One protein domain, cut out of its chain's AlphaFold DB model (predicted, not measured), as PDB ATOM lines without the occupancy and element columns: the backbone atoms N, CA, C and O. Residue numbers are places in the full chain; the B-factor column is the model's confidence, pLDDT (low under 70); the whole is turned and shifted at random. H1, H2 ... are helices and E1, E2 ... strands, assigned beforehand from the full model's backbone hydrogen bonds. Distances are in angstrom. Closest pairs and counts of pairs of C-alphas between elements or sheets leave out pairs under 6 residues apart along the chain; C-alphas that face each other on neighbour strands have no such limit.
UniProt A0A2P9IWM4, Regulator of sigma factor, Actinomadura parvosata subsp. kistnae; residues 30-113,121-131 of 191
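What this domain is: This is residues 30 to 113 and 121 to 131 of the 191 residues of the protein "Regulator of sigma factor" of Actinomadura parvosata subsp. kistnae (UniProt A0A2P9IWM4). A sheet of three long antiparallel strands, E1, E2 and E3, has two helices, H1 and H2, packed side by side over one face; its other face is bare. A short helix, H3, packs on H2 and is not on the sheet, while residues 102 to 113 form a long loop without a named element. The printed part has 95 residues, with three named helices and three named strands in the order E1 H1 H2 E2 E3 H3; the sheet's order is E1 E2 E3, and the class is mixed, helices and strands. The whole is compact, with a radius of gyration of the C-alphas of 12.8 A and spans of 35 by 28 by 22 A.

How they stand to each other: Start at the sheet's inner strand, E2, residues 83 to 91. Beside it runs E1, residues 30 to 37, an antiparallel edge strand at 168 degrees; look for N 34 and O 86, 2.9 A apart and within hydrogen-bond range. The other edge strand is E3, residues 94 to 101, which forms an antiparallel hairpin with E2 at 164 degrees; there N 87 and O 98 are 2.8 A apart, also within range. Two layers, helices on one face of a sheet, are made by H1, residues 41 to 55, and H2, residues 59 to 79, with E1, E2 and E3. H1 is over E1 and E2 at a height over the sheet of 9.5 A, along the strands, at 6 degrees to E1 on the local plane. H2 is on the same face at a height of 9.4 A, over E2 and along the strands, at 23 degrees to E2 on the local plane. H1 and H2 touch as a helical hairpin, at a shallow tilt of 31 degrees, opposite ways; their closest C-alphas, of Glu 49 and Val 66, are 5.8 A apart. Farther out, H3, residues 122 to 130, touches H2 at a shallow tilt of 29 degrees, opposite ways; the closest C-alphas, of Ala 68 and Ala 127, are 3.9 A apart. H3 is apart from H1. In H1, H2 and H3 every O i to N i+4 pair is within hydrogen-bond range.

Where its parts are: Find C-alpha 83 at (162.261, 17.851, 80.612); from there E2 runs 26.6 A to C-alpha 91. E3 measures 23.3 A and E1 20.6 A from first to last C-alpha. H2 begins at C-alpha 59, at (150.862, -6.419, 68.376), and runs 30.2 A; H1 measures 20.9 A. H3 measures 12.2 A and ends at C-alpha 130, at (148.515, 5.985, 66.430).

The domain as a whole: The two C-alphas farthest apart, of Gly 59 and Pro 104, are 35.8 A apart. Residues 114 to 120 are not printed, and C-alphas 113 and 121 are 7.8 A apart across this cut, in the link from E3 to H3. Of the links that are printed whole, none is long. The mean pLDDT of the printed part is 78.9, and the model's confidence is under 70 at residue 80, residues 102 to 113 and residues 121 to 131.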
ATOM      1  N   VAL A  30     147.987   3.357  88.950       91.38
ATOM      2  CA  VAL A  30     149.211   3.886  88.335       91.38
ATOM      3  C   VAL A  30     150.187   2.744  88.072       91.38
ATOM      4  O   VAL A  30     150.484   1.963  88.969       91.38
ATOM      5  N   LEU A  31     150.672   2.665  86.834       90.94
ATOM      6  CA  LEU A  31     151.692   1.716  86.387       90.94
ATOM      7  C   LEU A  31     153.082   2.359  86.357       90.94
ATOM      8  O   LEU A  31     154.069   1.687  86.640       90.94
ATOM      9  N   LEU A  32     153.154   3.651  86.016       93.25
ATOM     10  CA  LEU A  32     154.402   4.407  85.947       93.25
ATOM     11  C   LEU A  32     154.173   5.868  86.330       93.25
ATOM     12  O   LEU A  32     153.193   6.479  85.899       93.25
ATOM     13  N   LEU A  33     155.101   6.433  87.095       94.12
ATOM     14  CA  LEU A  33     155.233   7.871  87.299       94.12
ATOM     15  C   LEU A  33     156.724   8.205  87.286       94.12
ATOM     16  O   LEU A  33     157.456   7.762  88.172       94.12
ATOM     17  N   ARG A  34     157.180   8.930  86.265       92.44
ATOM     18  CA  ARG A  34     158.600   9.232  86.063       92.44
ATOM     19  C   ARG A  34     158.805  10.630  85.529       92.44
ATOM     20  O   ARG A  34     158.101  11.047  84.617       92.44
ATOM     21  N   ASP A  35     159.797  11.309  86.081       92.44
ATOM     22  CA  ASP A  35     160.403  12.458  85.423       92.44
ATOM     23  C   ASP A  35     161.339  11.963  84.311       92.44
ATOM     24  O   ASP A  35     161.881  10.857  84.398       92.44
ATOM     25  N   PHE A  36     161.477  12.755  83.254       90.00
ATOM     26  CA  PHE A  36     162.316  12.451  82.103       90.00
ATOM     27  C   PHE A  36     162.940  13.715  81.510       90.00
ATOM     28  O   PHE A  36     162.460  14.832  81.704       90.00
ATOM     29  N   ASP A  37     163.995  13.503  80.743       89.62
ATOM     30  CA  ASP A  37     164.799  14.473  80.009       89.62
ATOM     31  C   ASP A  37     165.371  13.799  78.749       89.62
ATOM     32  O   ASP A  37     165.045  12.646  78.443       89.62
ATOM     33  N   LEU A  38     166.239  14.498  78.012       90.50
ATOM     34  CA  LEU A  38     166.852  13.966  76.792       90.50
ATOM     35  C   LEU A  38     167.605  12.642  77.018       90.50
ATOM     36  O   LEU A  38     167.527  11.746  76.178       90.50
ATOM     37  N   GLY A  39     168.308  12.504  78.146       93.50
ATOM     38  CA  GLY A  39     169.127  11.328  78.453       93.50
ATOM     39  C   GLY A  39     168.310  10.087  78.816       93.50
ATOM     40  O   GLY A  39     168.798   8.964  78.711       93.50
ATOM     41  N   THR A  40     167.049  10.268  79.209       94.75
ATOM     42  CA  THR A  40     166.186   9.194  79.722       94.75
ATOM     43  C   THR A  40     165.089   8.755  78.748       94.75
ATOM     44  O   THR A  40     164.410   7.762  79.018       94.75
ATOM     45  N   LEU A  41     164.941   9.402  77.582       92.38
ATOM     46  CA  LEU A  41     163.897   9.082  76.591       92.38
ATOM     47  C   LEU A  41     163.873   7.602  76.177       92.38
ATOM     48  O   LEU A  41     162.808   6.982  76.125       92.38
ATOM     49  N   VAL A  42     165.044   7.011  75.930       94.19
ATOM     50  CA  VAL A  42     165.152   5.595  75.540       94.19
ATOM     51  C   VAL A  42     164.670   4.679  76.666       94.19
ATOM     52  O   VAL A  42     163.919   3.735  76.414       94.19
ATOM     53  N   ALA A  43     165.047   4.978  77.912       94.94
ATOM     54  CA  ALA A  43     164.622   4.208  79.075       94.94
ATOM     55  C   ALA A  43     163.103   4.298  79.283       94.94
ATOM     56  O   ALA A  43     162.449   3.273  79.485       94.94
ATOM     57  N   ILE A  44     162.528   5.498  79.143       93.69
ATOM     58  CA  ILE A  44     161.079   5.717  79.226       93.69
ATOM     59  C   ILE A  44     160.334   4.890  78.179       93.69
ATOM     60  O   ILE A  44     159.356   4.222  78.518       93.69
ATOM     61  N   ARG A  45     160.806   4.878  76.927       94.44
ATOM     62  CA  ARG A  45     160.194   4.086  75.850       94.44
ATOM     63  C   ARG A  45     160.139   2.598  76.206       94.44
ATOM     64  O   ARG A  45     159.071   1.996  76.115       94.44
ATOM     65  N   HIS A  46     161.256   2.029  76.658       96.81
ATOM     66  CA  HIS A  46     161.320   0.619  77.052       96.81
ATOM     67  C   HIS A  46     160.450   0.304  78.271       96.81
ATOM     68  O   HIS A  46     159.809  -0.745  78.324       96.81
ATOM     69  N   GLU A  47     160.399   1.201  79.256       96.75
ATOM     70  CA  GLU A  47     159.592   0.987  80.455       96.75
ATOM     71  C   GLU A  47     158.091   1.042  80.141       96.75
ATOM     72  O   GLU A  47     157.333   0.190  80.608       96.75
ATOM     73  N   VAL A  48     157.674   1.979  79.284       93.75
ATOM     74  CA  VAL A  48     156.299   2.074  78.778       93.75
ATOM     75  C   VAL A  48     155.933   0.828  77.981       93.75
ATOM     76  O   VAL A  48     154.908   0.218  78.276       93.75
ATOM     77  N   GLU A  49     156.766   0.410  77.027       94.25
ATOM     78  CA  GLU A  49     156.542  -0.800  76.229       94.25
ATOM     79  C   GLU A  49     156.355  -2.032  77.118       94.25
ATOM     80  O   GLU A  49     155.346  -2.734  77.022       94.25
ATOM     81  N   ARG A  50     157.278  -2.243  78.064       96.94
ATOM     82  CA  ARG A  50     157.231  -3.365  79.003       96.94
ATOM     83  C   ARG A  50     155.958  -3.348  79.852       96.94
ATOM     84  O   ARG A  50     155.313  -4.382  80.002       96.94
ATOM     85  N   LEU A  51     155.595  -2.203  80.433       94.88
ATOM     86  CA  LEU A  51     154.419  -2.093  81.304       94.88
ATOM     87  C   LEU A  51     153.107  -2.237  80.529       94.88
ATOM     88  O   LEU A  51     152.181  -2.875  81.023       94.88
ATOM     89  N   CYS A  52     153.038  -1.697  79.314       89.19
ATOM     90  CA  CYS A  52     151.896  -1.865  78.420       89.19
ATOM     91  C   CYS A  52     151.722  -3.332  78.010       89.19
ATOM     92  O   CYS A  52     150.606  -3.849  78.058       89.19
ATOM     93  N   GLY A  53     152.823  -4.013  77.678       89.12
ATOM     94  CA  GLY A  53     152.833  -5.444  77.384       89.12
ATOM     95  C   GLY A  53     152.363  -6.285  78.570       89.12
ATOM     96  O   GLY A  53     151.477  -7.120  78.422       89.12
ATOM     97  N   LEU A  54     152.879  -6.008  79.774       91.19
ATOM     98  CA  LEU A  54     152.450  -6.684  81.007       91.19
ATOM     99  C   LEU A  54     150.980  -6.424  81.355       91.19
ATOM    100  O   LEU A  54     150.328  -7.290  81.930       91.19
ATOM    101  N   TRP A  55     150.463  -5.242  81.025       89.50
ATOM    102  CA  TRP A  55     149.050  -4.921  81.197       89.50
ATOM    103  C   TRP A  55     148.152  -5.634  80.171       89.50
ATOM    104  O   TRP A  55     146.972  -5.846  80.440       89.50
ATOM    105  N   GLY A  56     148.708  -6.048  79.026       87.25
ATOM    106  CA  GLY A  56     148.025  -6.866  78.020       87.25
ATOM    107  C   GLY A  56     147.862  -6.216  76.644       87.25
ATOM    108  O   GLY A  56     147.136  -6.756  75.809       87.25
ATOM    109  N   LEU A  57     148.512  -5.074  76.373       85.31
ATOM    110  CA  LEU A  57     148.616  -4.555  75.005       85.31
ATOM    111  C   LEU A  57     149.584  -5.421  74.198       85.31
ATOM    112  O   LEU A  57     150.700  -5.686  74.635       85.31
ATOM    113  N   THR A  58     149.185  -5.818  72.993       84.56
ATOM    114  CA  THR A  58     150.010  -6.639  72.095       84.56
ATOM    115  C   THR A  58     149.944  -6.128  70.655       84.56
ATOM    116  O   THR A  58     149.134  -5.259  70.311       84.56
ATOM    117  N   GLY A  59     150.840  -6.654  69.816       86.50
ATOM    118  CA  GLY A  59     150.862  -6.419  68.376       86.50
ATOM    119  C   GLY A  59     150.875  -4.938  68.000       86.50
ATOM    120  O   GLY A  59     151.567  -4.117  68.606       86.50
ATOM    121  N   LEU A  60     150.067  -4.593  66.998       80.44
ATOM    122  CA  LEU A  60     150.007  -3.238  66.463       80.44
ATOM    123  C   LEU A  60     149.525  -2.213  67.504       80.44
ATOM    124  O   LEU A  60     150.008  -1.088  67.509       80.44
ATOM    125  N   GLY A  61     148.623  -2.587  68.417       78.50
ATOM    126  CA  GLY A  61     148.136  -1.680  69.463       78.50
ATOM    127  C   GLY A  61     149.240  -1.238  70.428       78.50
ATOM    128  O   GLY A  61     149.347  -0.050  70.733       78.50
ATOM    129  N   LEU A  62     150.096  -2.176  70.850       84.06
ATOM    130  CA  LEU A  62     151.269  -1.880  71.677       84.06
ATOM    131  C   LEU A  62     152.253  -0.971  70.934       84.06
ATOM    132  O   LEU A  62     152.626   0.079  71.454       84.06
ATOM    133  N   TYR A  63     152.622  -1.351  69.708       81.62
ATOM    134  CA  TYR A  63     153.555  -0.589  68.877       81.62
ATOM    135  C   TYR A  63     153.100   0.864  68.707       81.62
ATOM    136  O   TYR A  63     153.843   1.802  69.000       81.62
ATOM    137  N   ARG A  64     151.840   1.055  68.304       80.94
ATOM    138  CA  ARG A  64     151.252   2.376  68.083       80.94
ATOM    139  C   ARG A  64     151.257   3.235  69.348       80.94
ATOM    140  O   ARG A  64     151.604   4.414  69.291       80.94
ATOM    141  N   PHE A  65     150.917   2.648  70.496       80.00
ATOM    142  CA  PHE A  65     150.925   3.362  71.770       80.00
ATOM    143  C   PHE A  65     152.336   3.815  72.167       80.00
ATOM    144  O   PHE A  65     152.528   4.970  72.542       80.00
ATOM    145  N   VAL A  66     153.328   2.929  72.049       87.00
ATOM    146  CA  VAL A  66     154.728   3.227  72.393       87.00
ATOM    147  C   VAL A  66     155.295   4.321  71.494       87.00
ATOM    148  O   VAL A  66     155.924   5.248  72.001       87.00
ATOM    149  N   VAL A  67     155.028   4.263  70.185       83.75
ATOM    150  CA  VAL A  67     155.418   5.320  69.241       83.75
ATOM    151  C   VAL A  67     154.792   6.651  69.646       83.75
ATOM    152  O   VAL A  67     155.507   7.634  69.803       83.75
ATOM    153  N   ALA A  68     153.481   6.689  69.897       80.06
ATOM    154  CA  ALA A  68     152.812   7.929  70.286       80.06
ATOM    155  C   ALA A  68     153.401   8.538  71.569       80.06
ATOM    156  O   ALA A  68     153.623   9.744  71.630       80.06
ATOM    157  N   VAL A  69     153.693   7.712  72.577       83.94
ATOM    158  CA  VAL A  69     154.344   8.174  73.811       83.94
ATOM    159  C   VAL A  69     155.746   8.714  73.531       83.94
ATOM    160  O   VAL A  69     156.055   9.801  74.006       83.94
ATOM    161  N   ASN A  70     156.556   8.005  72.738       86.94
ATOM    162  CA  ASN A  70     157.916   8.419  72.381       86.94
ATOM    163  C   ASN A  70     157.948   9.770  71.662       86.94
ATOM    164  O   ASN A  70     158.777  10.624  71.970       86.94
ATOM    165  N   GLU A  71     157.035   9.979  70.717       84.81
ATOM    166  CA  GLU A  71     156.960  11.241  69.987       84.81
ATOM    167  C   GLU A  71     156.554  12.401  70.902       84.81
ATOM    168  O   GLU A  71     157.116  13.492  70.816       84.81
ATOM    169  N   ILE A  72     155.616  12.173  71.825       80.38
ATOM    170  CA  ILE A  72     155.168  13.218  72.753       80.38
ATOM    171  C   ILE A  72     156.255  13.536  73.788       80.38
ATOM    172  O   ILE A  72     156.498  14.712  74.046       80.38
ATOM    173  N   THR A  73     156.943  12.539  74.354       83.12
ATOM    174  CA  THR A  73     158.060  12.792  75.284       83.12
ATOM    175  C   THR A  73     159.239  13.461  74.582       83.12
ATOM    176  O   THR A  73     159.848  14.368  75.143       83.12
ATOM    177  N   THR A  74     159.533  13.087  73.335       81.75
ATOM    178  CA  THR A  74     160.580  13.738  72.532       81.75
ATOM    179  C   THR A  74     160.234  15.198  72.250       81.75
ATOM    180  O   THR A  74     161.082  16.071  72.424       81.75
ATOM    181  N   ASN A  75     158.982  15.487  71.886       80.69
ATOM    182  CA  ASN A  75     158.526  16.861  71.680       80.69
ATOM    183  C   ASN A  75     158.546  17.674  72.979       80.69
ATOM    184  O   ASN A  75     158.983  18.822  72.965       80.69
ATOM    185  N   ALA A  76     158.155  17.072  74.103       79.94
ATOM    186  CA  ALA A  76     158.274  17.675  75.428       79.94
ATOM    187  C   ALA A  76     159.727  18.045  75.769       79.94
ATOM    188  O   ALA A  76     159.983  19.121  76.289       79.94
ATOM    189  N   VAL A  77     160.711  17.210  75.434       83.81
ATOM    190  CA  VAL A  77     162.120  17.567  75.661       83.81
ATOM    191  C   VAL A  77     162.576  18.669  74.703       83.81
ATOM    192  O   VAL A  77     163.126  19.675  75.141       83.81
ATOM    193  N   ARG A  78     162.352  18.499  73.397       79.25
ATOM    194  CA  ARG A  78     162.891  19.407  72.370       79.25
ATOM    195  C   ARG A  78     162.260  20.792  72.403       79.25
ATOM    196  O   ARG A  78     162.954  21.785  72.226       79.25
ATOM    197  N   HIS A  79     160.953  20.844  72.626       72.62
ATOM    198  CA  HIS A  79     160.155  22.064  72.503       72.62
ATOM    199  C   HIS A  79     159.473  22.457  73.826       72.62
ATOM    200  O   HIS A  79     159.086  23.608  74.006       72.62
ATOM    201  N   GLY A  80     159.356  21.522  74.773       67.50
ATOM    202  CA  GLY A  80     158.713  21.695  76.081       67.50
ATOM    203  C   GLY A  80     159.695  21.942  77.238       67.50
ATOM    204  O   GLY A  80     159.474  21.495  78.361       67.50
ATOM    205  N   GLY A  81     160.800  22.652  76.993       72.38
ATOM    206  CA  GLY A  81     161.698  23.100  78.069       72.38
ATOM    207  C   GLY A  81     162.661  22.035  78.611       72.38
ATOM    208  O   GLY A  81     163.087  22.124  79.762       72.38
ATOM    209  N   GLY A  82     163.013  21.023  77.810       79.31
ATOM    210  CA  GLY A  82     164.123  20.099  78.090       79.31
ATOM    211  C   GLY A  82     163.798  18.907  78.992       79.31
ATOM    212  O   GLY A  82     164.581  17.959  79.049       79.31
ATOM    213  N   SER A  83     162.657  18.915  79.681       84.31
ATOM    214  CA  SER A  83     162.261  17.851  80.612       84.31
ATOM    215  C   SER A  83     160.747  17.783  80.798       84.31
ATOM    216  O   SER A  83     160.019  18.731  80.501       84.31
ATOM    217  N   GLY A  84     160.270  16.662  81.334       86.50
ATOM    218  CA  GLY A  84     158.863  16.472  81.648       86.50
ATOM    219  C   GLY A  84     158.607  15.352  82.646       86.50
ATOM    220  O   GLY A  84     159.523  14.783  83.235       86.50
ATOM    221  N   ARG A  85     157.329  15.043  82.844       88.06
ATOM    222  CA  ARG A  85     156.823  13.995  83.721       88.06
ATOM    223  C   ARG A  85     155.809  13.145  82.983       88.06
ATOM    224  O   ARG A  85     154.804  13.647  82.487       88.06
ATOM    225  N   LEU A  86     156.048  11.842  82.953       90.12
ATOM    226  CA  LEU A  86     155.145  10.848  82.403       90.12
ATOM    227  C   LEU A  86     154.394  10.144  83.531       90.12
ATOM    228  O   LEU A  86     154.991   9.662  84.494       90.12
ATOM    229  N   ARG A  87     153.076  10.022  83.376       90.94
ATOM    230  CA  ARG A  87     152.210   9.183  84.206       90.94
ATOM    231  C   ARG A  87     151.476   8.184  83.321       90.94
ATOM    232  O   ARG A  87     150.703   8.595  82.466       90.94
ATOM    233  N   LEU A  88     151.653   6.892  83.572       88.75
ATOM    234  CA  LEU A  88     150.917   5.795  82.937       88.75
ATOM    235  C   LEU A  88     149.986   5.164  83.972       88.75
ATOM    236  O   LEU A  88     150.425   4.810  85.067       88.75
ATOM    237  N   TRP A  89     148.704   5.015  83.660       90.50
ATOM    238  CA  TRP A  89     147.729   4.388  84.553       90.50
ATOM    239  C   TRP A  89     146.611   3.717  83.766       90.50
ATOM    240  O   TRP A  89     146.424   3.988  82.583       90.50
ATOM    241  N   HIS A  90     145.839   2.861  84.426       82.44
ATOM    242  CA  HIS A  90     144.643   2.274  83.833       82.44
ATOM    243  C   HIS A  90     143.409   2.484  84.710       82.44
ATOM    244  O   HIS A  90     143.509   2.591  85.934       82.44
ATOM    245  N   VAL A  91     142.245   2.537  84.064       82.19
ATOM    246  CA  VAL A  91     140.919   2.508  84.694       82.19
ATOM    247  C   VAL A  91     140.142   1.392  84.011       82.19
ATOM    248  O   VAL A  91     139.889   1.452  82.806       82.19
ATOM    249  N   GLY A  92     139.847   0.321  84.751       83.88
ATOM    250  CA  GLY A  92     139.307  -0.903  84.158       83.88
ATOM    251  C   GLY A  92     140.206  -1.427  83.035       83.88
ATOM    252  O   GLY A  92     141.405  -1.634  83.239       83.88
ATOM    253  N   ARG A  93     139.616  -1.590  81.843       80.06
ATOM    254  CA  ARG A  93     140.263  -2.062  80.603       80.06
ATOM    255  C   ARG A  93     140.789  -0.931  79.709       80.06
ATOM    256  O   ARG A  93     140.997  -1.142  78.519       80.06
ATOM    257  N   ARG A  94     140.956   0.283  80.236       79.12
ATOM    258  CA  ARG A  94     141.467   1.429  79.471       79.12
ATOM    259  C   ARG A  94     142.789   1.898  80.037       79.12
ATOM    260  O   ARG A  94     142.899   2.098  81.246       79.12
ATOM    261  N   LEU A  95     143.761   2.091  79.153       80.69
ATOM    262  CA  LEU A  95     145.089   2.588  79.479       80.69
ATOM    263  C   LEU A  95     145.210   4.068  79.108       80.69
ATOM    264  O   LEU A  95     144.777   4.490  78.036       80.69
ATOM    265  N   TYR A  96     145.836   4.834  79.989       81.94
ATOM    266  CA  TYR A  96     146.000   6.275  79.892       81.94
ATOM    267  C   TYR A  96     147.463   6.637  80.130       81.94
ATOM    268  O   TYR A  96     148.095   6.107  81.042       81.94
ATOM    269  N   CYS A  97     147.988   7.567  79.338       83.00
ATOM    270  CA  CYS A  97     149.317   8.133  79.526       83.00
ATOM    271  C   CYS A  97     149.216   9.653  79.473       83.00
ATOM    272  O   CYS A  97     148.660  10.173  78.515       83.00
ATOM    273  N   ARG A  98     149.747  10.352  80.472       84.44
ATOM    274  CA  ARG A  98     149.846  11.813  80.543       84.44
ATOM    275  C   ARG A  98     151.307  12.200  80.540       84.44
ATOM    276  O   ARG A  98     152.092  11.570  81.242       84.44
ATOM    277  N   ILE A  99     151.639  13.237  79.783       82.56
ATOM    278  CA  ILE A  99     152.998  13.747  79.661       82.56
ATOM    279  C   ILE A  99     152.932  15.248  79.896       82.56
ATOM    280  O   ILE A  99     152.391  15.978  79.080       82.56
ATOM    281  N   ASP A 100     153.443  15.698  81.031       78.88
ATOM    282  CA  ASP A 100     153.525  17.115  81.363       78.88
ATOM    283  C   ASP A 100     154.956  17.599  81.103       78.88
ATOM    284  O   ASP A 100     155.891  17.010  81.633       78.88
ATOM    285  N   ASP A 101     155.147  18.646  80.311       77.19
ATOM    286  CA  ASP A 101     156.451  19.289  80.105       77.19
ATOM    287  C   ASP A 101     156.545  20.627  80.856       77.19
ATOM    288  O   ASP A 101     155.585  21.057  81.503       77.19
ATOM    289  N   ARG A 102     157.733  21.240  80.854       68.06
ATOM    290  CA  ARG A 102     158.016  22.490  81.585       68.06
ATOM    291  C   ARG A 102     158.194  23.690  80.657       68.06
ATOM    292  O   ARG A 102     158.681  24.731  81.096       68.06
ATOM    293  N   GLY A 103     157.867  23.543  79.379       60.81
ATOM    294  CA  GLY A 103     158.183  24.533  78.368       60.81
ATOM    295  C   GLY A 103     157.168  25.661  78.313       60.81
ATOM    296  O   GLY A 103     156.053  25.535  78.825       60.81
ATOM    297  N   PRO A 104     157.516  26.749  77.607       51.81
ATOM    298  CA  PRO A 104     156.572  27.816  77.299       51.81
ATOM    299  C   PRO A 104     155.472  27.327  76.350       51.81
ATOM    300  O   PRO A 104     154.476  28.007  76.174       51.81
ATOM    301  N   GLY A 105     155.625  26.135  75.763       49.66
ATOM    302  CA  GLY A 105     154.678  25.516  74.853       49.66
ATOM    303  C   GLY A 105     154.511  26.248  73.520       49.66
ATOM    304  O   GLY A 105     154.996  27.357  73.327       49.66
ATOM    305  N   GLY A 106     153.880  25.578  72.552       45.19
ATOM    306  CA  GLY A 106     153.686  26.115  71.207       45.19
ATOM    307  C   GLY A 106     152.365  25.711  70.553       45.19
ATOM    308  O   GLY A 106     151.688  24.770  70.976       45.19
ATOM    309  N   ALA A 107     152.025  26.425  69.478       47.84
ATOM    310  CA  ALA A 107     150.820  26.259  68.660       47.84
ATOM    311  C   ALA A 107     150.871  25.017  67.741       47.84
ATOM    312  O   ALA A 107     150.517  25.080  66.564       47.84
ATOM    313  N   ALA A 108     151.369  23.890  68.249       53.53
ATOM    314  CA  ALA A 108     151.445  22.658  67.480       53.53
ATOM    315  C   ALA A 108     150.063  21.985  67.440       53.53
ATOM    316  O   ALA A 108     149.594  21.446  68.442       53.53
ATOM    317  N   ASP A 109     149.418  22.022  66.273       54.16
ATOM    318  CA  ASP A 109     148.183  21.286  66.007       54.16
ATOM    319  C   ASP A 109     148.509  19.823  65.638       54.16
ATOM    320  O   ASP A 109     149.090  19.571  64.580       54.16
ATOM    321  N   PRO A 110     148.128  18.831  66.463       53.81
ATOM    322  CA  PRO A 110     148.380  17.416  66.196       53.81
ATOM    323  C   PRO A 110     147.541  16.868  65.029       53.81
ATOM    324  O   PRO A 110     147.780  15.744  64.590       53.81
ATOM    325  N   GLY A 111     146.531  17.608  64.558       48.03
ATOM    326  CA  GLY A 111     145.715  17.268  63.394       48.03
ATOM    327  C   GLY A 111     146.323  17.708  62.062       48.03
ATOM    328  O   GLY A 111     145.943  17.172  61.021       48.03
ATOM    329  N   ARG A 112     147.290  18.632  62.077       48.81
ATOM    330  CA  ARG A 112     147.899  19.186  60.867       48.81
ATOM    331  C   ARG A 112     149.156  18.406  60.488       48.81
ATOM    332  O   ARG A 112     150.100  18.315  61.270       48.81
ATOM    333  N   LEU A 113     149.177  17.853  59.275       46.78
ATOM    334  CA  LEU A 113     150.402  17.311  58.688       46.78
ATOM    335  C   LEU A 113     151.364  18.490  58.418       46.78
ATOM    336  O   LEU A 113     150.960  19.431  57.731       46.78
ATOM    337  N   GLY A 121     157.781  18.680  63.453       52.19
ATOM    338  CA  GLY A 121     156.312  18.663  63.573       52.19
ATOM    339  C   GLY A 121     155.611  17.326  63.291       52.19
ATOM    340  O   GLY A 121     154.435  17.178  63.622       52.19
ATOM    341  N   ARG A 122     156.290  16.319  62.718       60.38
ATOM    342  CA  ARG A 122     155.638  15.034  62.369       60.38
ATOM    343  C   ARG A 122     155.290  14.185  63.590       60.38
ATOM    344  O   ARG A 122     154.344  13.410  63.525       60.38
ATOM    345  N   GLY A 123     156.014  14.344  64.698       60.56
ATOM    346  CA  GLY A 123     155.839  13.510  65.891       60.56
ATOM    347  C   GLY A 123     154.447  13.624  66.517       60.56
ATOM    348  O   GLY A 123     153.836  12.618  66.868       60.56
ATOM    349  N   LEU A 124     153.881  14.836  66.586       60.59
ATOM    350  CA  LEU A 124     152.531  15.044  67.130       60.59
ATOM    351  C   LEU A 124     151.442  14.487  66.194       60.59
ATOM    352  O   LEU A 124     150.480  13.878  66.666       60.59
ATOM    353  N   TRP A 125     151.634  14.632  64.878       61.28
ATOM    354  CA  TRP A 125     150.763  14.040  63.861       61.28
ATOM    355  C   TRP A 125     150.816  12.507  63.897       61.28
ATOM    356  O   TRP A 125     149.777  11.854  63.964       61.28
ATOM    357  N   LEU A 126     152.014  11.914  63.959       59.59
ATOM    358  CA  LEU A 126     152.197  10.470  64.115       59.59
ATOM    359  C   LEU A 126     151.545   9.979  65.406       59.59
ATOM    360  O   LEU A 126     150.793   9.009  65.370       59.59
ATOM    361  N   ALA A 127     151.752  10.661  66.533       60.12
ATOM    362  CA  ALA A 127     151.080  10.311  67.776       60.12
ATOM    363  C   ALA A 127     149.553  10.311  67.598       60.12
ATOM    364  O   ALA A 127     148.898   9.335  67.966       60.12
ATOM    365  N   ARG A 128     148.982  11.336  66.947       57.91
ATOM    366  CA  ARG A 128     147.536  11.431  66.699       57.91
ATOM    367  C   ARG A 128     146.978  10.270  65.880       57.91
ATOM    368  O   ARG A 128     145.880   9.813  66.200       57.91
ATOM    369  N   GLN A 129     147.704   9.812  64.858       64.81
ATOM    370  CA  GLN A 129     147.286   8.689  64.006       64.81
ATOM    371  C   GLN A 129     147.370   7.336  64.727       64.81
ATOM    372  O   GLN A 129     146.699   6.376  64.348       64.81
ATOM    373  N   ASN A 130     148.199   7.244  65.767       60.12
ATOM    374  CA  ASN A 130     148.515   5.985  66.430       60.12
ATOM    375  C   ASN A 130     147.715   5.753  67.725       60.12
ATOM    376  O   ASN A 130     147.622   4.617  68.189       60.12
ATOM    377  N   VAL A 131     147.061   6.775  68.284       58.91
ATOM    378  CA  VAL A 131     146.150   6.608  69.428       58.91
ATOM    379  C   VAL A 131     144.718   7.010  69.092       58.91
ATOM    380  O   VAL A 131     144.450   8.011  68.434       58.91
TER     381      VAL A 131